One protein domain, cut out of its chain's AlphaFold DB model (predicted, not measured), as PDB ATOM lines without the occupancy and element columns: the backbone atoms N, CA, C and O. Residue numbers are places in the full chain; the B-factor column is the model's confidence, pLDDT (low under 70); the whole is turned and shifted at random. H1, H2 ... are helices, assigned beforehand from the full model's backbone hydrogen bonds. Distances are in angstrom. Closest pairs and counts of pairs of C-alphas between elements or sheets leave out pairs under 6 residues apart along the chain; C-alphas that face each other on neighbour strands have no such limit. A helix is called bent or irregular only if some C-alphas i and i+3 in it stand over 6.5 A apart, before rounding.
ATOM      1  N   GLN A 316     210.285 166.088 331.859       60.00
ATOM      2  CA  GLN A 316     209.440 166.782 330.879       60.00
ATOM      3  C   GLN A 316     210.164 167.947 330.180       60.00
ATOM      4  O   GLN A 316     209.653 168.502 329.212       60.00
ATOM      5  N   ASN A 317     211.360 168.321 330.648       68.75
ATOM      6  CA  ASN A 317     212.130 169.447 330.117       68.75
ATOM      7  C   ASN A 317     212.947 169.028 328.883       68.75
ATOM      8  O   ASN A 317     213.735 168.077 328.934       68.75
ATOM      9  N   VAL A 318     212.796 169.777 327.789       71.25
ATOM     10  CA  VAL A 318     213.486 169.544 326.511       71.25
ATOM     11  C   VAL A 318     215.006 169.600 326.672       71.25
ATOM     12  O   VAL A 318     215.707 168.810 326.044       71.25
ATOM     13  N   ASN A 319     215.534 170.462 327.546       77.50
ATOM     14  CA  ASN A 319     216.976 170.571 327.794       77.50
ATOM     15  C   ASN A 319     217.545 169.283 328.391       77.50
ATOM     16  O   ASN A 319     218.562 168.771 327.931       77.50
ATOM     17  N   THR A 320     216.842 168.707 329.364       75.94
ATOM     18  CA  THR A 320     217.240 167.441 329.982       75.94
ATOM     19  C   THR A 320     217.121 166.279 328.994       75.94
ATOM     20  O   THR A 320     217.983 165.404 328.981       75.94
ATOM     21  N   LEU A 321     216.106 166.277 328.118       67.81
ATOM     22  CA  LEU A 321     216.004 165.290 327.035       67.81
ATOM     23  C   LEU A 321     217.181 165.404 326.059       67.81
ATOM     24  O   LEU A 321     217.801 164.392 325.733       67.81
ATOM     25  N   LEU A 322     217.532 166.622 325.635       77.62
ATOM     26  CA  LEU A 322     218.704 166.873 324.794       77.62
ATOM     27  C   LEU A 322     219.986 166.347 325.455       77.62
ATOM     28  O   LEU A 322     220.773 165.674 324.790       77.62
ATOM     29  N   ASP A 323     220.166 166.575 326.757       81.56
ATOM     30  CA  ASP A 323     221.330 166.096 327.509       81.56
ATOM     31  C   ASP A 323     221.389 164.572 327.613       81.56
ATOM     32  O   ASP A 323     222.458 163.983 327.424       81.56
ATOM     33  N   ILE A 324     220.250 163.920 327.866       72.69
ATOM     34  CA  ILE A 324     220.146 162.457 327.923       72.69
ATOM     35  C   ILE A 324     220.534 161.859 326.568       72.69
ATOM     36  O   ILE A 324     221.458 161.044 326.496       72.69
ATOM     37  N   PHE A 325     219.886 162.289 325.481       72.12
ATOM     38  CA  PHE A 325     220.158 161.747 324.148       72.12
ATOM     39  C   PHE A 325     221.576 162.076 323.669       72.12
ATOM     40  O   PHE A 325     222.232 161.229 323.063       72.12
ATOM     41  N   TYR A 326     222.103 163.261 323.988       82.62
ATOM     42  CA  TYR A 326     223.475 163.625 323.636       82.62
ATOM     43  C   TYR A 326     224.513 162.812 324.424       82.62
ATOM     44  O   TYR A 326     225.511 162.351 323.863       82.62
ATOM     45  N   THR A 327     224.255 162.544 325.706       80.00
ATOM     46  CA  THR A 327     225.102 161.672 326.530       80.00
ATOM     47  C   THR A 327     225.106 160.243 325.991       80.00
ATOM     48  O   THR A 327     226.170 159.636 325.846       80.00
ATOM     49  N   VAL A 328     223.942 159.699 325.627       69.06
ATOM     50  CA  VAL A 328     223.842 158.364 325.016       69.06
ATOM     51  C   VAL A 328     224.576 158.318 323.678       69.06
ATOM     52  O   VAL A 328     225.371 157.403 323.447       69.06
ATOM     53  N   LYS A 329     224.393 159.335 322.828       78.88
ATOM     54  CA  LYS A 329     225.119 159.475 321.560       78.88
ATOM     55  C   LYS A 329     226.633 159.381 321.764       78.88
ATOM     56  O   LYS A 329     227.304 158.649 321.040       78.88
ATOM     57  N   ILE A 330     227.192 160.091 322.747       79.50
ATOM     58  CA  ILE A 330     228.645 160.098 322.988       79.50
ATOM     59  C   ILE A 330     229.131 158.785 323.617       79.50
ATOM     60  O   ILE A 330     230.196 158.284 323.249       79.50
ATOM     61  N   THR A 331     228.389 158.233 324.576       74.75
ATOM     62  CA  THR A 331     228.825 157.068 325.364       74.75
ATOM     63  C   THR A 331     228.579 155.727 324.667       74.75
ATOM     64  O   THR A 331     229.470 154.876 324.660       74.75
ATOM     65  N   GLN A 332     227.403 155.539 324.061       67.56
ATOM     66  CA  GLN A 332     226.986 154.288 323.415       67.56
ATOM     67  C   GLN A 332     227.098 154.351 321.891       67.56
ATOM     68  O   GLN A 332     227.440 153.346 321.267       67.56
ATOM     69  N   GLY A 333     226.931 155.531 321.286       63.50
ATOM     70  CA  GLY A 333     227.119 155.717 319.842       63.50
ATOM     71  C   GLY A 333     228.554 155.458 319.357       63.50
ATOM     72  O   GLY A 333     228.766 155.184 318.181       63.50
ATOM     73  N   ARG A 334     229.552 155.469 320.259       65.81
ATOM     74  CA  ARG A 334     230.923 155.002 319.960       65.81
ATOM     75  C   ARG A 334     231.020 153.486 319.775       65.81
ATOM     76  O   ARG A 334     231.930 153.027 319.096       65.81
ATOM     77  N   LYS A 335     230.132 152.721 320.416       64.25
ATOM     78  CA  LYS A 335     230.119 151.251 320.374       64.25
ATOM     79  C   LYS A 335     229.229 150.726 319.251       64.25
ATOM     80  O   LYS A 335     229.590 149.742 318.619       64.25
ATOM     81  N   LEU A 336     228.098 151.387 319.004       63.41
ATOM     82  CA  LEU A 336     227.138 151.041 317.956       63.41
ATOM     83  C   LEU A 336     226.774 152.294 317.139       63.41
ATOM     84  O   LEU A 336     226.037 153.145 317.643       63.41
ATOM     85  N   PRO A 337     227.237 152.407 315.879       64.62
ATOM     86  CA  PRO A 337     226.928 153.542 315.004       64.62
ATOM     87  C   PRO A 337     225.426 153.781 314.802       64.62
ATOM     88  O   PRO A 337     224.992 154.926 314.776       64.62
ATOM     89  N   VAL A 338     224.617 152.717 314.776       56.88
ATOM     90  CA  VAL A 338     223.151 152.799 314.628       56.88
ATOM     91  C   VAL A 338     222.496 153.579 315.780       56.88
ATOM     92  O   VAL A 338     221.548 154.328 315.573       56.88
ATOM     93  N   ILE A 339     223.038 153.485 317.003       60.34
ATOM     94  CA  ILE A 339     222.550 154.267 318.156       60.34
ATOM     95  C   ILE A 339     222.884 155.748 317.982       60.34
ATOM     96  O   ILE A 339     222.109 156.609 318.396       60.34
ATOM     97  N   LYS A 340     224.038 156.055 317.377       68.75
ATOM     98  CA  LYS A 340     224.445 157.432 317.095       68.75
ATOM     99  C   LYS A 340     223.463 158.089 316.122       68.75
ATOM    100  O   LYS A 340     223.012 159.191 316.414       68.75
ATOM    101  N   GLU A 341     223.111 157.398 315.039       66.50
ATOM    102  CA  GLU A 341     222.141 157.869 314.038       66.50
ATOM    103  C   GLU A 341     220.749 158.065 314.647       66.50
ATOM    104  O   GLU A 341     220.179 159.146 314.529       66.50
ATOM    105  N   LEU A 342     220.264 157.084 315.416       63.88
ATOM    106  CA  LEU A 342     218.991 157.189 316.133       63.88
ATOM    107  C   LEU A 342     218.956 158.397 317.085       63.88
ATOM    108  O   LEU A 342     217.977 159.143 317.118       63.88
ATOM    109  N   CYS A 343     220.017 158.600 317.872       66.94
ATOM    110  CA  CYS A 343     220.098 159.750 318.773       66.94
ATOM    111  C   CYS A 343     220.163 161.066 317.994       66.94
ATOM    112  O   CYS A 343     219.551 162.042 318.421       66.94
ATOM    113  N   ASP A 344     220.881 161.108 316.869       73.31
ATOM    114  CA  ASP A 344     220.955 162.293 316.014       73.31
ATOM    115  C   ASP A 344     219.581 162.666 315.449       73.31
ATOM    116  O   ASP A 344     219.215 163.839 315.505       73.31
ATOM    117  N   ASP A 345     218.784 161.699 314.999       67.75
ATOM    118  CA  ASP A 345     217.431 161.963 314.502       67.75
ATOM    119  C   ASP A 345     216.509 162.517 315.596       67.75
ATOM    120  O   ASP A 345     215.819 163.517 315.382       67.75
ATOM    121  N   VAL A 346     216.554 161.944 316.804       67.44
ATOM    122  CA  VAL A 346     215.772 162.452 317.944       67.44
ATOM    123  C   VAL A 346     216.232 163.854 318.356       67.44
ATOM    124  O   VAL A 346     215.404 164.747 318.541       67.44
ATOM    125  N   ILE A 347     217.545 164.086 318.461       75.50
ATOM    126  CA  ILE A 347     218.101 165.395 318.825       75.50
ATOM    127  C   ILE A 347     217.728 166.452 317.782       75.50
ATOM    128  O   ILE A 347     217.383 167.571 318.156       75.50
ATOM    129  N   VAL A 348     217.754 166.128 316.485       77.06
ATOM    130  CA  VAL A 348     217.347 167.058 315.421       77.06
ATOM    131  C   VAL A 348     215.893 167.490 315.603       77.06
ATOM    132  O   VAL A 348     215.609 168.688 315.535       77.06
ATOM    133  N   VAL A 349     214.982 166.552 315.876       70.81
ATOM    134  CA  VAL A 349     213.562 166.866 316.114       70.81
ATOM    135  C   VAL A 349     213.400 167.760 317.346       70.81
ATOM    136  O   VAL A 349     212.740 168.799 317.264       70.81
ATOM    137  N   LEU A 350     214.057 167.412 318.456       72.19
ATOM    138  CA  LEU A 350     214.019 168.204 319.689       72.19
ATOM    139  C   LEU A 350     214.591 169.614 319.489       72.19
ATOM    140  O   LEU A 350     214.000 170.581 319.958       72.19
ATOM    141  N   LEU A 351     215.695 169.761 318.751       80.69
ATOM    142  CA  LEU A 351     216.305 171.064 318.463       80.69
ATOM    143  C   LEU A 351     215.440 171.930 317.546       80.69
ATOM    144  O   LEU A 351     215.420 173.147 317.711       80.69
ATOM    145  N   ARG A 352     214.714 171.335 316.591       78.62
ATOM    146  CA  ARG A 352     213.758 172.081 315.757       78.62
ATOM    147  C   ARG A 352     212.588 172.596 316.578       78.62
ATOM    148  O   ARG A 352     212.212 173.752 316.415       78.62
ATOM    149  N   TYR A 353     212.052 171.758 317.462       77.25
ATOM    150  CA  TYR A 353     210.991 172.156 318.379       77.25
ATOM    151  C   TYR A 353     211.465 173.254 319.342       77.25
ATOM    152  O   TYR A 353     210.841 174.307 319.444       77.25
ATOM    153  N   TYR A 354     212.638 173.068 319.949       83.56
ATOM    154  CA  TYR A 354     213.286 174.078 320.779       83.56
ATOM    155  C   TYR A 354     213.445 175.405 320.020       83.56
ATOM    156  O   TYR A 354     213.090 176.466 320.531       83.56
ATOM    157  N   ALA A 355     213.925 175.358 318.774       85.44
ATOM    158  CA  ALA A 355     214.075 176.546 317.945       85.44
ATOM    159  C   ALA A 355     212.733 177.224 317.639       85.44
ATOM    160  O   ALA A 355     212.667 178.448 317.681       85.44
ATOM    161  N   GLU A 356     211.666 176.470 317.371       83.88
ATOM    162  CA  GLU A 356     210.314 177.014 317.173       83.88
ATOM    163  C   GLU A 356     209.839 177.795 318.409       83.88
ATOM    164  O   GLU A 356     209.426 178.950 318.273       83.88
ATOM    165  N   CYS A 357     209.981 177.222 319.609       81.38
ATOM    166  CA  CYS A 357     209.619 177.881 320.867       81.38
ATOM    167  C   CYS A 357     210.426 179.167 321.108       81.38
ATOM    168  O   CYS A 357     209.857 180.204 321.454       81.38
ATOM    169  N   ILE A 358     211.745 179.142 320.875       86.94
ATOM    170  CA  ILE A 358     212.586 180.341 321.025       86.94
ATOM    171  C   ILE A 358     212.248 181.402 319.970       86.94
ATOM    172  O   ILE A 358     212.164 182.583 320.298       86.94
ATOM    173  N   LEU A 359     212.004 181.022 318.714       84.81
ATOM    174  CA  LEU A 359     211.588 181.964 317.668       84.81
ATOM    175  C   LEU A 359     210.260 182.640 318.024       84.81
ATOM    176  O   LEU A 359     210.111 183.847 317.834       84.81
ATOM    177  N   PHE A 360     209.309 181.880 318.568       81.00
ATOM    178  CA  PHE A 360     208.040 182.419 319.042       81.00
ATOM    179  C   PHE A 360     208.247 183.417 320.190       81.00
ATOM    180  O   PHE A 360     207.740 184.541 320.125       81.00
ATOM    181  N   TRP A 361     209.084 183.063 321.169       85.50
ATOM    182  CA  TRP A 361     209.486 183.945 322.266       85.50
ATOM    183  C   TRP A 361     210.149 185.240 321.777       85.50
ATOM    184  O   TRP A 361     209.784 186.328 322.212       85.50
ATOM    185  N   LEU A 362     211.069 185.169 320.815       83.75
ATOM    186  CA  LEU A 362     211.770 186.345 320.286       83.75
ATOM    187  C   LEU A 362     210.882 187.245 319.414       83.75
ATOM    188  O   LEU A 362     211.121 188.448 319.321       83.75
ATOM    189  N   MET A 363     209.855 186.684 318.770       77.50
ATOM    190  CA  MET A 363     208.956 187.430 317.882       77.50
ATOM    191  C   MET A 363     207.757 188.029 318.612       77.50
ATOM    192  O   MET A 363     207.352 189.155 318.297       77.50
ATOM    193  N   LYS A 364     207.181 187.289 319.562       76.00
ATOM    194  CA  LYS A 364     205.961 187.671 320.283       76.00
ATOM    195  C   LYS A 364     206.185 188.004 321.754       76.00
ATOM    196  O   LYS A 364     205.300 188.572 322.375       76.00
ATOM    197  N   GLY A 365     207.340 187.669 322.325       73.12
ATOM    198  CA  GLY A 365     207.555 187.804 323.764       73.12
ATOM    199  C   GLY A 365     206.630 186.897 324.577       73.12
ATOM    200  O   GLY A 365     206.342 187.208 325.722       73.12
ATOM    201  N   GLU A 366     206.120 185.804 324.012       74.69
ATOM    202  CA  GLU A 366     205.211 184.871 324.687       74.69
ATOM    203  C   GLU A 366     205.922 183.535 324.910       74.69
ATOM    204  O   GLU A 366     206.557 183.012 323.996       74.69
ATOM    205  N   ALA A 367     205.855 183.008 326.133       73.44
ATOM    206  CA  ALA A 367     206.412 181.709 326.498       73.44
ATOM    207  C   ALA A 367     205.291 180.852 327.079       73.44
ATOM    208  O   ALA A 367     204.551 181.317 327.949       73.44
ATOM    209  N   ASN A 368     205.167 179.618 326.598       66.56
ATOM    210  CA  ASN A 368     204.142 178.688 327.048       66.56
ATOM    211  C   ASN A 368     204.738 177.696 328.067       66.56
ATOM    212  O   ASN A 368     205.739 177.043 327.761       66.56
ATOM    213  N   PRO A 369     204.146 177.555 329.267       62.59
ATOM    214  CA  PRO A 369     204.600 176.585 330.265       62.59
ATOM    215  C   PRO A 369     204.472 175.127 329.815       62.59
ATOM    216  O   PRO A 369     205.231 174.287 330.291       62.59
ATOM    217  N   CYS A 370     203.571 174.822 328.880       60.88
ATOM    218  CA  CYS A 370     203.391 173.461 328.371       60.88
ATOM    219  C   CYS A 370     204.470 173.041 327.360       60.88
ATOM    220  O   CYS A 370     204.530 171.870 327.002       60.88
ATOM    221  N   ASP A 371     205.324 173.965 326.902       64.88
ATOM    222  CA  ASP A 371     206.314 173.657 325.867       64.88
ATOM    223  C   ASP A 371     207.525 172.871 326.405       64.88
ATOM    224  O   ASP A 371     208.335 172.363 325.637       64.88
ATOM    225  N   GLY A 372     207.728 172.814 327.726       66.31
ATOM    226  CA  GLY A 372     208.873 172.115 328.329       66.31
ATOM    227  C   GLY A 372     210.252 172.721 328.007       66.31
ATOM    228  O   GLY A 372     211.269 172.160 328.405       66.31
ATOM    229  N   VAL A 373     210.309 173.854 327.296       76.00
ATOM    230  CA  VAL A 373     211.541 174.607 326.987       76.00
ATOM    231  C   VAL A 373     211.829 175.664 328.055       76.00
ATOM    232  O   VAL A 373     212.971 175.821 328.485       76.00
ATOM    233  N   PHE A 374     210.793 176.379 328.494       75.88
ATOM    234  CA  PHE A 374     210.883 177.417 329.520       75.88
ATOM    235  C   PHE A 374     210.469 176.869 330.886       75.88
ATOM    236  O   PHE A 374     209.510 176.106 330.991       75.88
ATOM    237  N   SER A 375     211.154 177.304 331.941       73.44
ATOM    238  CA  SER A 375     210.780 177.037 333.331       73.44
ATOM    239  C   SER A 375     210.275 178.311 334.013       73.44
ATOM    240  O   SER A 375     210.691 179.421 333.688       73.44
ATOM    241  N   PHE A 376     209.343 178.168 334.955       72.06
ATOM    242  CA  PHE A 376     208.654 179.287 335.608       72.06
ATOM    243  C   PHE A 376     208.751 179.111 337.127       72.06
ATOM    244  O   PHE A 376     208.472 178.018 337.618       72.06
ATOM    245  N   SER A 377     209.168 180.139 337.882       60.59
ATOM    246  CA  SER A 377     209.452 179.955 339.321       60.59
ATOM    247  C   SER A 377     208.286 180.210 340.291       60.59
ATOM    248  O   SER A 377     208.416 179.816 341.446       60.59
ATOM    249  N   GLU A 378     207.130 180.761 339.875       54.91
ATOM    250  CA  GLU A 378     205.995 180.996 340.796       54.91
ATOM    251  C   GLU A 378     204.583 180.792 340.202       54.91
ATOM    252  O   GLU A 378     204.298 181.128 339.056       54.91
ATOM    253  N   LYS A 379     203.683 180.268 341.056       49.38
ATOM    254  CA  LYS A 379     202.298 179.799 340.812       49.38
ATOM    255  C   LYS A 379     201.234 180.882 340.542       49.38
ATOM    256  O   LYS A 379     200.051 180.553 340.506       49.38
ATOM    257  N   ASN A 380     201.600 182.147 340.351       41.91
ATOM    258  CA  ASN A 380     200.617 183.216 340.146       41.91
ATOM    259  C   ASN A 380     200.505 183.570 338.662       41.91
ATOM    260  O   ASN A 380     201.215 184.431 338.142       41.91
ATOM    261  N   THR A 381     199.568 182.902 337.992       45.53
ATOM    262  CA  THR A 381     199.180 183.111 336.588       45.53
ATOM    263  C   THR A 381     198.804 184.563 336.263       45.53
ATOM    264  O   THR A 381     198.966 184.989 335.121       45.53
ATOM    265  N   GLU A 382     198.395 185.358 337.253       42.44
ATOM    266  CA  GLU A 382     198.021 186.769 337.074       42.44
ATOM    267  C   GLU A 382     199.225 187.726 336.918       42.44
ATOM    268  O   GLU A 382     199.085 188.799 336.334       42.44
ATOM    269  N   ILE A 383     200.438 187.347 337.351       43.06
ATOM    270  CA  ILE A 383     201.633 188.228 337.329       43.06
ATOM    271  C   ILE A 383     202.460 188.073 336.028       43.06
ATOM    272  O   ILE A 383     203.326 188.898 335.706       43.06
ATOM    273  N   LEU A 384     202.165 187.059 335.209       44.56
ATOM    274  CA  LEU A 384     202.888 186.771 333.958       44.56
ATOM    275  C   LEU A 384     202.569 187.740 332.809       44.56
ATOM    276  O   LEU A 384     203.364 187.862 331.867       44.56
ATOM    277  N   GLN A 385     201.447 188.462 332.896       44.34
ATOM    278  CA  GLN A 385     201.045 189.428 331.871       44.34
ATOM    279  C   GLN A 385     201.875 190.725 331.901       44.34
ATOM    280  O   GLN A 385     201.962 191.393 330.877       44.34
ATOM    281  N   TRP A 386     202.541 191.061 333.018       44.41
ATOM    282  CA  TRP A 386     203.128 192.404 333.210       44.41
ATOM    283  C   TRP A 386     204.559 192.453 333.754       44.41
ATOM    284  O   TRP A 386     205.091 193.537 333.992       44.41
ATOM    285  N   THR A 387     205.247 191.325 333.929       45.25
ATOM    286  CA  THR A 387     206.635 191.349 334.424       45.25
ATOM    287  C   THR A 387     207.642 191.669 333.309       45.25
ATOM    288  O   THR A 387     208.399 190.824 332.845       45.25
ATOM    289  N   VAL A 388     207.666 192.945 332.904       48.66
ATOM    290  CA  VAL A 388     208.864 193.638 332.380       48.66
ATOM    291  C   VAL A 388     209.900 193.837 333.499       48.66
ATOM    292  O   VAL A 388     211.081 194.067 333.243       48.66
ATOM    293  N   ALA A 389     209.472 193.723 334.761       40.62
ATOM    294  CA  ALA A 389     210.345 193.819 335.915       40.62
ATOM    295  C   ALA A 389     211.410 192.715 335.868       40.62
ATOM    296  O   ALA A 389     211.090 191.527 335.877       40.62
ATOM    297  N   GLY A 390     212.684 193.116 335.870       41.19
ATOM    298  CA  GLY A 390     213.858 192.247 336.009       41.19
ATOM    299  C   GLY A 390     213.960 191.543 337.367       41.19
ATOM    300  O   GLY A 390     215.061 191.300 337.849       41.19
ATOM    301  N   ILE A 391     212.828 191.231 338.003       39.91
ATOM    302  CA  ILE A 391     212.775 190.354 339.163       39.91
ATOM    303  C   ILE A 391     213.083 188.958 338.628       39.91
ATOM    304  O   ILE A 391     212.274 188.336 337.938       39.91
ATOM    305  N   ASN A 392     214.315 188.524 338.878       40.38
ATOM    306  CA  ASN A 392     214.799 187.176 338.621       40.38
ATOM    307  C   ASN A 392     213.792 186.162 339.182       40.38
ATOM    308  O   ASN A 392     213.752 185.953 340.390       40.38
ATOM    309  N   GLY A 393     212.964 185.563 338.324       49.03
ATOM    310  CA  GLY A 393     212.044 184.521 338.768       49.03
ATOM    311  C   GLY A 393     210.980 184.080 337.762       49.03
ATOM    312  O   GLY A 393     210.761 182.883 337.625       49.03
ATOM    313  N   SER A 394     210.290 184.964 337.042       60.66
ATOM    314  CA  SER A 394     209.041 184.522 336.385       60.66
ATOM    315  C   SER A 394     209.239 183.535 335.226       60.66
ATOM    316  O   SER A 394     208.473 182.583 335.120       60.66
ATOM    317  N   ILE A 395     210.266 183.734 334.392       69.81
ATOM    318  CA  ILE A 395     210.583 182.901 333.221       69.81
ATOM    319  C   ILE A 395     212.094 182.687 333.161       69.81
ATOM    320  O   ILE A 395     212.859 183.661 333.140       69.81
ATOM    321  N   ASN A 396     212.492 181.424 333.085       74.62
ATOM    322  CA  ASN A 396     213.857 180.947 332.968       74.62
ATOM    323  C   ASN A 396     213.988 180.024 331.754       74.62
ATOM    324  O   ASN A 396     213.036 179.380 331.313       74.62
ATOM    325  N   LEU A 397     215.199 179.976 331.217       80.81
ATOM    326  CA  LEU A 397     215.607 179.061 330.166       80.81
ATOM    327  C   LEU A 397     216.880 178.381 330.670       80.81
ATOM    328  O   LEU A 397     217.759 179.046 331.223       80.81
ATOM    329  N   GLU A 398     216.944 177.059 330.569       82.00
ATOM    330  CA  GLU A 398     218.061 176.279 331.099       82.00
ATOM    331  C   GLU A 398     219.086 175.980 330.007       82.00
ATOM    332  O   GLU A 398     218.750 175.816 328.836       82.00
ATOM    333  N   ALA A 399     220.359 175.931 330.397       84.88
ATOM    334  CA  ALA A 399     221.425 175.499 329.506       84.88
ATOM    335  C   ALA A 399     221.403 173.974 329.347       84.88
ATOM    336  O   ALA A 399     220.993 173.255 330.255       84.88
ATOM    337  N   SER A 400     221.914 173.500 328.216       84.75
ATOM    338  CA  SER A 400     222.151 172.080 327.939       84.75
ATOM    339  C   SER A 400     223.608 171.861 327.526       84.75
ATOM    340  O   SER A 400     224.351 172.806 327.247       84.75
ATOM    341  N   LEU A 401     224.036 170.607 327.433       82.81
ATOM    342  CA  LEU A 401     225.341 170.206 326.906       82.81
ATOM    343  C   LEU A 401     225.561 170.689 325.463       82.81
ATOM    344  O   LEU A 401     226.699 170.917 325.053       82.81
ATOM    345  N   LEU A 402     224.480 170.858 324.694       83.94
ATOM    346  CA  LEU A 402     224.507 171.342 323.310       83.94
ATOM    347  C   LEU A 402     224.400 172.870 323.201       83.94
ATOM    348  O   LEU A 402     224.898 173.455 322.231       83.94
ATOM    349  N   ILE A 403     223.745 173.515 324.170       86.81
ATOM    350  CA  ILE A 403     223.441 174.946 324.161       86.81
ATOM    351  C   ILE A 403     223.985 175.583 325.437       86.81
ATOM    352  O   ILE A 403     223.415 175.470 326.522       86.81
ATOM    353  N   ALA A 404     225.092 176.301 325.278       87.50
ATOM    354  CA  ALA A 404     225.766 176.958 326.383       87.50
ATOM    355  C   ALA A 404     224.939 178.112 326.978       87.50
ATOM    356  O   ALA A 404     224.165 178.792 326.299       87.50
ATOM    357  N   LYS A 405     225.163 178.354 328.274       87.69
ATOM    358  CA  LYS A 405     224.420 179.335 329.074       87.69
ATOM    359  C   LYS A 405     224.477 180.761 328.516       87.69
ATOM    360  O   LYS A 405     223.490 181.477 328.576       87.69
ATOM    361  N   ASN A 406     225.602 181.155 327.924       88.56
ATOM    362  CA  ASN A 406     225.763 182.473 327.308       88.56
ATOM    363  C   ASN A 406     224.734 182.743 326.196       88.56
ATOM    364  O   ASN A 406     224.253 183.864 326.088       88.56
ATOM    365  N   PHE A 407     224.381 181.736 325.392       89.50
ATOM    366  CA  PHE A 407     223.346 181.875 324.366       89.50
ATOM    367  C   PHE A 407     221.958 181.995 324.993       89.50
ATOM    368  O   PHE A 407     221.189 182.891 324.658       89.50
ATOM    369  N   VAL A 408     221.672 181.121 325.954       88.12
ATOM    370  CA  VAL A 408     220.405 181.078 326.688       88.12
ATOM    371  C   VAL A 408     220.108 182.402 327.397       88.12
ATOM    372  O   VAL A 408     218.996 182.916 327.280       88.12
ATOM    373  N   ASP A 409     221.103 182.990 328.064       86.00
ATOM    374  CA  ASP A 409     220.970 184.277 328.754       86.00
ATOM    375  C   ASP A 409     220.622 185.408 327.767       86.00
ATOM    376  O   ASP A 409     219.748 186.234 328.051       86.00
ATOM    377  N   VAL A 410     221.247 185.416 326.582       87.69
ATOM    378  CA  VAL A 410     220.943 186.382 325.513       87.69
ATOM    379  C   VAL A 410     219.517 186.189 325.006       87.69
ATOM    380  O   VAL A 410     218.750 187.146 324.974       87.69
ATOM    381  N   TRP A 411     219.112 184.968 324.655       89.12
ATOM    382  CA  TRP A 411     217.776 184.713 324.100       89.12
ATOM    383  C   TRP A 411     216.661 185.007 325.107       89.12
ATOM    384  O   TRP A 411     215.604 185.538 324.749       89.12
ATOM    385  N   LEU A 412     216.904 184.713 326.386       86.81
ATOM    386  CA  LEU A 412     215.988 185.051 327.467       86.81
ATOM    387  C   LEU A 412     215.845 186.571 327.610       86.81
ATOM    388  O   LEU A 412     214.723 187.074 327.693       86.81
ATOM    389  N   PHE A 413     216.963 187.302 327.613       83.31
ATOM    390  CA  PHE A 413     216.966 188.764 327.667       83.31
ATOM    391  C   PHE A 413     216.253 189.384 326.460       83.31
ATOM    392  O   PHE A 413     215.416 190.270 326.624       83.31
ATOM    393  N   GLU A 414     216.527 188.886 325.257       83.25
ATOM    394  CA  GLU A 414     215.969 189.409 324.012       83.25
ATOM    395  C   GLU A 414     214.448 189.242 323.930       83.25
ATOM    396  O   GLU A 414     213.746 190.187 323.569       83.25
ATOM    397  N   GLY A 415     213.891 188.101 324.342       80.44
ATOM    398  CA  GLY A 415     212.430 187.966 324.367       80.44
ATOM    399  C   GLY A 415     211.760 188.756 325.500       80.44
ATOM    400  O   GLY A 415     210.662 189.282 325.306       80.44
ATOM    401  N   LYS A 416     212.437 188.976 326.642       77.31
ATOM    402  CA  LYS A 416     211.966 189.951 327.650       77.31
ATOM    403  C   LYS A 416     211.930 191.355 327.056       77.31
ATOM    404  O   LYS A 416     210.941 192.066 327.217       77.31
ATOM    405  N   PHE A 417     212.971 191.736 326.317       76.38
ATOM    406  CA  PHE A 417     213.020 193.016 325.622       76.38
ATOM    407  C   PHE A 417     211.929 193.128 324.550       76.38
ATOM    408  O   PHE A 417     211.322 194.186 324.393       76.38
ATOM    409  N   ARG A 418     211.599 192.029 323.861       78.56
ATOM    410  CA  ARG A 418     210.498 191.998 322.892       78.56
ATOM    411  C   ARG A 418     209.155 192.359 323.521       78.56
ATOM    412  O   ARG A 418     208.414 193.122 322.907       78.56
ATOM    413  N   LYS A 419     208.860 191.896 324.742       74.38
ATOM    414  CA  LYS A 419     207.656 192.334 325.477       74.38
ATOM    415  C   LYS A 419     207.628 193.852 325.679       74.38
ATOM    416  O   LYS A 419     206.576 194.458 325.519       74.38
ATOM    417  N   ILE A 420     208.774 194.468 325.983       73.31
ATOM    418  CA  ILE A 420     208.886 195.931 326.142       73.31
ATOM    419  C   ILE A 420     208.582 196.635 324.822       73.31
ATOM    420  O   ILE A 420     207.807 197.583 324.807       73.31
ATOM    421  N   ILE A 421     209.149 196.146 323.715       71.19
ATOM    422  CA  ILE A 421     208.864 196.683 322.378       71.19
ATOM    423  C   ILE A 421     207.364 196.595 322.068       71.19
ATOM    424  O   ILE A 421     206.798 197.558 321.562       71.19
ATOM    425  N   LEU A 422     206.717 195.465 322.374       71.31
ATOM    426  CA  LEU A 422     205.288 195.257 322.113       71.31
ATOM    427  C   LEU A 422     204.377 196.125 322.989       71.31
ATOM    428  O   LEU A 422     203.310 196.524 322.537       71.31
ATOM    429  N   ALA A 423     204.805 196.440 324.210       69.50
ATOM    430  CA  ALA A 423     204.100 197.349 325.108       69.50
ATOM    431  C   ALA A 423     204.409 198.834 324.840       69.50
ATOM    432  O   ALA A 423     203.821 199.706 325.483       69.50
ATOM    433  N   TRP A 424     205.343 199.149 323.934       70.75
ATOM    434  CA  TRP A 424     205.744 200.525 323.668       70.75
ATOM    435  C   TRP A 424     204.691 201.225 322.786       70.75
ATOM    436  O   TRP A 424     204.481 200.814 321.645       70.75
ATOM    437  N   PRO A 425     204.031 202.295 323.269       63.78
ATOM    438  CA  PRO A 425     202.866 202.894 322.606       63.78
ATOM    439  C   PRO A 425     203.156 203.460 321.206       63.78
ATOM    440  O   PRO A 425     202.265 203.528 320.368       63.78
ATOM    441  N   ASN A 426     204.412 203.804 320.906       65.06
ATOM    442  CA  ASN A 426     204.812 204.319 319.591       65.06
ATOM    443  C   ASN A 426     205.046 203.218 318.542       65.06
ATOM    444  O   ASN A 426     205.441 203.513 317.412       65.06
ATOM    445  N   LEU A 427     204.813 201.946 318.884       63.69
ATOM    446  CA  LEU A 427     205.005 200.824 317.968       63.69
ATOM    447  C   LEU A 427     204.082 200.892 316.741       63.69
ATOM    448  O   LEU A 427     204.500 200.479 315.658       63.69
ATOM    449  N   GLU A 428     202.867 201.437 316.888       57.44
ATOM    450  CA  GLU A 428     201.887 201.603 315.800       57.44
ATOM    451  C   GLU A 428     202.369 202.555 314.696       57.44
ATOM    452  O   GLU A 428     201.956 202.436 313.545       57.44
ATOM    453  N   GLN A 429     203.286 203.471 315.022       56.25
ATOM    454  CA  GLN A 429     203.880 204.398 314.055       56.25
ATOM    455  C   GLN A 429     204.951 203.729 313.177       56.25
ATOM    456  O   GLN A 429     205.415 204.325 312.204       56.25
ATOM    457  N   MET A 430     205.351 202.489 313.486       57.44
ATOM    458  CA  MET A 430     206.238 201.710 312.623       57.44
ATOM    459  C   MET A 430     205.444 200.950 311.563       57.44
ATOM    460  O   MET A 430     204.496 200.235 311.879       57.44
ATOM    461  N   THR A 431     205.895 201.026 310.310       53.09
ATOM    462  CA  THR A 431     205.359 200.225 309.201       53.09
ATOM    463  C   THR A 431     205.267 198.740 309.584       53.09
ATOM    464  O   THR A 431     206.263 198.187 310.068       53.09
ATOM    465  N   PRO A 432     204.113 198.076 309.379       52.34
ATOM    466  CA  PRO A 432     203.968 196.661 309.693       52.34
ATOM    467  C   PRO A 432     204.910 195.832 308.814       52.34
ATOM    468  O   PRO A 432     204.925 195.976 307.594       52.34
ATOM    469  N   GLU A 433     205.702 194.960 309.437       53.38
ATOM    470  CA  GLU A 433     206.393 193.888 308.719       53.38
ATOM    471  C   GLU A 433     205.385 192.819 308.282       53.38
ATOM    472  O   GLU A 433     204.322 192.657 308.894       53.38
ATOM    473  N   GLU A 434     205.740 192.080 307.226       48.06
ATOM    474  CA  GLU A 434     205.066 190.846 306.820       48.06
ATOM    475  C   GLU A 434     204.744 189.982 308.046       48.06
ATOM    476  O   GLU A 434     205.552 189.867 308.968       48.06
ATOM    477  N   SER A 435     203.548 189.385 308.060       52.03
ATOM    478  CA  SER A 435     203.008 188.673 309.221       52.03
ATOM    479  C   SER A 435     204.067 187.794 309.902       52.03
ATOM    480  O   SER A 435     204.653 186.927 309.252       52.03
ATOM    481  N   ASN A 436     204.270 187.978 311.211       57.62
ATOM    482  CA  ASN A 436     205.281 187.277 312.017       57.62
ATOM    483  C   ASN A 436     205.320 185.748 311.782       57.62
ATOM    484  O   ASN A 436     206.379 185.130 311.862       57.62
ATOM    485  N   CYS A 437     204.178 185.137 311.450       48.78
ATOM    486  CA  CYS A 437     204.056 183.711 311.145       48.78
ATOM    487  C   CYS A 437     204.752 183.284 309.835       48.78
ATOM    488  O   CYS A 437     205.307 182.186 309.778       48.78
ATOM    489  N   LEU A 438     204.758 184.126 308.793       53.41
ATOM    490  CA  LEU A 438     205.474 183.851 307.537       53.41
ATOM    491  C   LEU A 438     206.990 183.834 307.769       53.41
ATOM    492  O   LEU A 438     207.688 182.969 307.240       53.41
ATOM    493  N   THR A 439     207.485 184.724 308.630       68.00
ATOM    494  CA  THR A 439     208.906 184.837 308.979       68.00
ATOM    495  C   THR A 439     209.397 183.654 309.815       68.00
ATOM    496  O   THR A 439     210.463 183.114 309.526       68.00
ATOM    497  N   ILE A 440     208.611 183.182 310.795       66.94
ATOM    498  CA  ILE A 440     208.954 181.989 311.596       66.94
ATOM    499  C   ILE A 440     209.032 180.748 310.704       66.94
ATOM    500  O   ILE A 440     210.033 180.035 310.726       66.94
ATOM    501  N   ASN A 441     208.014 180.519 309.868       68.75
ATOM    502  CA  ASN A 441     208.000 179.372 308.960       68.75
ATOM    503  C   ASN A 441     209.168 179.420 307.970       68.75
ATOM    504  O   ASN A 441     209.805 178.399 307.728       68.75
ATOM    505  N   LYS A 442     209.499 180.604 307.444       79.69
ATOM    506  CA  LYS A 442     210.653 180.791 306.558       79.69
ATOM    507  C   LYS A 442     211.971 180.457 307.260       79.69
ATOM    508  O   LYS A 442     212.765 179.697 306.715       79.69
ATOM    509  N   LEU A 443     212.185 180.955 308.479       78.12
ATOM    510  CA  LEU A 443     213.398 180.670 309.253       78.12
ATOM    511  C   LEU A 443     213.502 179.192 309.657       78.12
ATOM    512  O   LEU A 443     214.590 178.626 309.585       78.12
ATOM    513  N   LEU A 444     212.386 178.541 310.001       75.81
ATOM    514  CA  LEU A 444     212.335 177.101 310.293       75.81
ATOM    515  C   LEU A 444     212.548 176.218 309.056       75.81
ATOM    516  O   LEU A 444     213.042 175.099 309.186       75.81
ATOM    517  N   ILE A 445     212.171 176.689 307.864       78.50
ATOM    518  CA  ILE A 445     212.489 176.022 306.592       78.50
ATOM    519  C   ILE A 445     213.977 176.204 306.267       78.50
ATOM    520  O   ILE A 445     214.645 175.252 305.870       78.50
ATOM    521  N   GLU A 446     214.520 177.409 306.468       80.88
ATOM    522  CA  GLU A 446     215.945 177.680 306.268       80.88
ATOM    523  C   GLU A 446     216.838 176.913 307.259       80.88
ATOM    524  O   GLU A 446     217.985 176.589 306.915       80.88
ATOM    525  N   LEU A 447     216.355 176.653 308.480       81.44
ATOM    526  CA  LEU A 447     216.963 175.772 309.479       81.44
ATOM    527  C   LEU A 447     216.640 174.306 309.138       81.44
ATOM    528  O   LEU A 447     215.835 173.640 309.790       81.44
ATOM    529  N   SER A 448     217.255 173.811 308.066       81.00
ATOM    530  CA  SER A 448     217.063 172.434 307.617       81.00
ATOM    531  C   SER A 448     217.693 171.419 308.575       81.00
ATOM    532  O   SER A 448     218.708 171.685 309.225       81.00
ATOM    533  N   GLU A 449     217.128 170.212 308.602       76.81
ATOM    534  CA  GLU A 449     217.658 169.081 309.376       76.81
ATOM    535  C   GLU A 449     219.115 168.784 309.027       76.81
ATOM    536  O   GLU A 449     219.925 168.508 309.905       76.81
ATOM    537  N   GLU A 450     219.482 168.924 307.753       81.88
ATOM    538  CA  GLU A 450     220.850 168.719 307.285       81.88
ATOM    539  C   GLU A 450     221.842 169.703 307.928       81.88
ATOM    540  O   GLU A 450     222.954 169.317 308.287       81.88
ATOM    541  N   LYS A 451     221.453 170.970 308.128       86.62
ATOM    542  CA  LYS A 451     222.305 171.959 308.810       86.62
ATOM    543  C   LYS A 451     222.476 171.624 310.287       86.62
ATOM    544  O   LYS A 451     223.585 171.741 310.805       86.62
ATOM    545  N   ILE A 452     221.408 171.164 310.942       85.12
ATOM    546  CA  ILE A 452     221.463 170.720 312.340       85.12
ATOM    547  C   ILE A 452     222.357 169.478 312.461       85.12
ATOM    548  O   ILE A 452     223.257 169.465 313.297       85.12
ATOM    549  N   ARG A 453     222.202 168.478 311.580       84.19
ATOM    550  CA  ARG A 453     223.066 167.282 311.542       84.19
ATOM    551  C   ARG A 453     224.536 167.637 311.311       84.19
ATOM    552  O   ARG A 453     225.411 167.080 311.975       84.19
ATOM    553  N   LYS A 454     224.826 168.603 310.428       88.69
ATOM    554  CA  LYS A 454     226.190 169.125 310.221       88.69
ATOM    555  C   LYS A 454     226.758 169.761 311.490       88.69
ATOM    556  O   LYS A 454     227.904 169.488 311.831       88.69
ATOM    557  N   ALA A 455     225.965 170.549 312.217       87.56
ATOM    558  CA  ALA A 455     226.391 171.130 313.491       87.56
ATOM    559  C   ALA A 455     226.592 170.068 314.587       87.56
ATOM    560  O   ALA A 455     227.574 170.131 315.318       87.56
ATOM    561  N   LEU A 456     225.722 169.055 314.665       84.94
ATOM    562  CA  LEU A 456     225.830 167.927 315.603       84.94
ATOM    563  C   LEU A 456     227.026 167.006 315.332       84.94
ATOM    564  O   LEU A 456     227.451 166.270 316.227       84.94
ATOM    565  N   SER A 457     227.521 167.009 314.097       83.88
ATOM    566  CA  SER A 457     228.694 166.246 313.664       83.88
ATOM    567  C   SER A 457     229.991 167.051 313.758       83.88
ATOM    568  O   SER A 457     231.054 166.514 313.462       83.88
ATOM    569  N   SER A 458     229.914 168.331 314.126       84.25
ATOM    570  CA  SER A 458     231.081 169.191 314.278       84.25
ATOM    571  C   SER A 458     231.820 168.887 315.580       84.25
ATOM    572  O   SER A 458     231.199 168.719 316.627       84.25
ATOM    573  N   ASP A 459     233.151 168.907 315.527       74.56
ATOM    574  CA  ASP A 459     234.008 168.800 316.715       74.56
ATOM    575  C   ASP A 459     234.058 170.106 317.534       74.56
ATOM    576  O   ASP A 459     234.652 170.157 318.613       74.56
ATOM    577  N   LEU A 460     233.447 171.185 317.030       76.44
ATOM    578  CA  LEU A 460     233.419 172.482 317.697       76.44
ATOM    579  C   LEU A 460     232.387 172.489 318.833       76.44
ATOM    580  O   LEU A 460     231.177 172.376 318.619       76.44
ATOM    581  N   LEU A 461     232.874 172.706 320.055       73.25
ATOM    582  CA  LEU A 461     232.042 172.943 321.233       73.25
ATOM    583  C   LEU A 461     231.118 174.148 320.998       73.25
ATOM    584  O   LEU A 461     231.574 175.240 320.666       73.25
ATOM    585  N   GLY A 462     229.810 173.940 321.161       80.31
ATOM    586  CA  GLY A 462     228.800 174.983 320.961       80.31
ATOM    587  C   GLY A 462     228.427 175.256 319.498       80.31
ATOM    588  O   GLY A 462     227.769 176.264 319.230       80.31
ATOM    589  N   ALA A 463     228.797 174.386 318.547       87.06
ATOM    590  CA  ALA A 463     228.398 174.517 317.140       87.06
ATOM    591  C   ALA A 463     226.873 174.618 316.957       87.06
ATOM    592  O   ALA A 463     226.396 175.434 316.172       87.06
ATOM    593  N   VAL A 464     226.105 173.828 317.718       88.19
ATOM    594  CA  VAL A 464     224.634 173.858 317.697       88.19
ATOM    595  C   VAL A 464     224.098 175.190 318.224       88.19
ATOM    596  O   VAL A 464     223.301 175.830 317.542       88.19
ATOM    597  N   GLY A 465     224.572 175.647 319.389       88.56
ATOM    598  CA  GLY A 465     224.198 176.953 319.944       88.56
ATOM    599  C   GLY A 465     224.516 178.112 318.993       88.56
ATOM    600  O   GLY A 465     223.665 178.961 318.757       88.56
ATOM    601  N   SER A 466     225.696 178.086 318.367       90.19
ATOM    602  CA  SER A 466     226.135 179.109 317.407       90.19
ATOM    603  C   SER A 466     225.300 179.101 316.124       90.19
ATOM    604  O   SER A 466     224.962 180.158 315.591       90.19
ATOM    605  N   LEU A 467     224.937 177.908 315.630       92.69
ATOM    606  CA  LEU A 467     224.021 177.768 314.502       92.69
ATOM    607  C   LEU A 467     222.675 178.404 314.845       92.69
ATOM    608  O   LEU A 467     222.232 179.275 314.107       92.69
ATOM    609  N   LEU A 468     222.048 178.009 315.955       91.06
ATOM    610  CA  LEU A 468     220.750 178.551 316.364       91.06
ATOM    611  C   LEU A 468     220.806 180.071 316.561       91.06
ATOM    612  O   LEU A 468     219.962 180.790 316.024       91.06
ATOM    613  N   ASP A 469     221.846 180.571 317.232       91.81
ATOM    614  CA  ASP A 469     222.013 182.004 317.468       91.81
ATOM    615  C   ASP A 469     222.122 182.794 316.159       91.81
ATOM    616  O   ASP A 469     221.488 183.834 316.025       91.81
ATOM    617  N   SER A 470     222.811 182.271 315.137       90.62
ATOM    618  CA  SER A 470     222.895 182.937 313.826       90.62
ATOM    619  C   SER A 470     221.528 183.150 313.154       90.62
ATOM    620  O   SER A 470     221.342 184.107 312.399       90.62
ATOM    621  N   TYR A 471     220.550 182.284 313.437       88.38
ATOM    622  CA  TYR A 471     219.174 182.447 312.964       88.38
ATOM    623  C   TYR A 471     218.390 183.410 313.847       88.38
ATOM    624  O   TYR A 471     217.640 184.236 313.330       88.38
ATOM    625  N   PHE A 472     218.576 183.336 315.162       90.38
ATOM    626  CA  PHE A 472     217.875 184.194 316.114       90.38
ATOM    627  C   PHE A 472     218.339 185.652 316.025       90.38
ATOM    628  O   PHE A 472     217.510 186.560 316.091       90.38
ATOM    629  N   GLN A 473     219.625 185.887 315.749       88.44
ATOM    630  CA  GLN A 473     220.195 187.211 315.483       88.44
ATOM    631  C   GLN A 473     219.461 187.943 314.361       88.44
ATOM    632  O   GLN A 473     219.261 189.151 314.455       88.44
ATOM    633  N   LYS A 474     218.975 187.237 313.331       86.19
ATOM    634  CA  LYS A 474     218.189 187.858 312.249       86.19
ATOM    635  C   LYS A 474     216.921 188.550 312.764       86.19
ATOM    636  O   LYS A 474     216.446 189.487 312.131       86.19
ATOM    637  N   ILE A 475     216.380 188.100 313.898       82.56
ATOM    638  CA  ILE A 475     215.193 188.681 314.530       82.56
ATOM    639  C   ILE A 475     215.596 189.831 315.444       82.56
ATOM    640  O   ILE A 475     215.138 190.962 315.259       82.56
ATOM    641  N   TYR A 476     216.449 189.561 316.431       81.50
ATOM    642  CA  TYR A 476     216.714 190.534 317.490       81.50
ATOM    643  C   TYR A 476     217.743 191.615 317.111       81.50
ATOM    644  O   TYR A 476     217.766 192.676 317.735       81.50
ATOM    645  N   LEU A 477     218.533 191.398 316.051       83.00
ATOM    646  CA  LEU A 477     219.358 192.419 315.386       83.00
ATOM    647  C   LEU A 477     218.707 192.959 314.104       83.00
ATOM    648  O   LEU A 477     219.363 193.633 313.311       83.00
ATOM    649  N   SER A 478     217.415 192.691 313.879       81.94
ATOM    650  CA  SER A 478     216.689 193.331 312.781       81.94
ATOM    651  C   SER A 478     216.754 194.855 312.914       81.94
ATOM    652  O   SER A 478     216.830 195.410 314.018       81.94
TER     653      SER A 478
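What this domain is: This is residues 316 to 478 of the 573 residues of an uncharacterized protein of Wuchereria bancrofti (UniProt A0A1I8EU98). One long helix, H2, forms the core, and other helices pack along it: H1 folds back beside its first part as a helical hairpin, H3, H7 and H5 lie along its later part, and short H6 crosses it. Residues 424 to 435, with H4, stick out at one end, and a 40-residue loop, 365 to 404, joins H2 to H3. The printed part has 163 residues with seven named helices, H1 to H7 in order, and no named strand; its class is all helix, with mostly aligned packing, and H2, H3 and H7 make a bundle of three. It is compact, with a radius of gyration of the C-alphas of 17.1 A, yet elongated, spanning 58 by 36 by 23 A.

How they stand to each other: H1, residues 318 to 331, touches H2, residues 337 to 364, at a shallow tilt of 24 degrees, opposite ways; their closest C-alphas, of Lys 329 and Lys 340, are 5.0 A apart. H2 is the hub, touching five helices. With residues 358 to 364 alone it touches H3, residues 405 to 423, the same way at a shallow tilt of 29 degrees, the closest C-alphas being Leu 362 and Gly 415 at 4.4 A. H4, residues 425 to 429, touches no helix. H5, residues 436 to 446, touches H2 opposite ways, closest at the C-alphas of Leu 359 and Ile 440, 6.6 A. H6, residues 449 to 456, touches H2 about perpendicular, at 74 degrees, with the C-alphas of Val 348 and Ile 452 closest at 6.3 A. H7, residues 463 to 476, touches H2 at a shallow tilt of 19 degrees, the same way, with the C-alphas of Leu 359 and Phe 472 closest at 6.8 A. H7 also touches H3, at the C-alphas of Glu 414 and Tyr 476, 6.7 A, and H6, at Ala 455 and Val 464, 5.3 A. In H1, H2, H3, H5 and H6 every O i to N i+4 pair is within hydrogen-bond range; in H7 7 of 10 are, and in H4 0 of 1, beside 1 of 2 O i to N i+3 pairs.

Where its parts are: H1 begins at C-alpha 318, (213.486, 169.544, 326.511), and measures 19.8 A. H2 measures 40.4 A and H3 27.4 A. H4 is irregular, but only just: C-alphas 425 and 428 are 7.0 A apart. H5 measures 15.5 A, H6 10.3 A, and H7 19.8 A, ending at C-alpha 476, (216.714, 190.534, 317.490).

The domain as a whole: The C-alphas farthest apart, of Lys 335 and Gln 429, are 59.6 A apart. The printed part has no cut. The link from H2 to H3 is long; within it residues 374 to 375 pair antiparallel with 396 to 397. The mean pLDDT of the printed part is 72.5, and 60 residues are under 70, among them 332 to 343, 377 to 395 and 425 to 441.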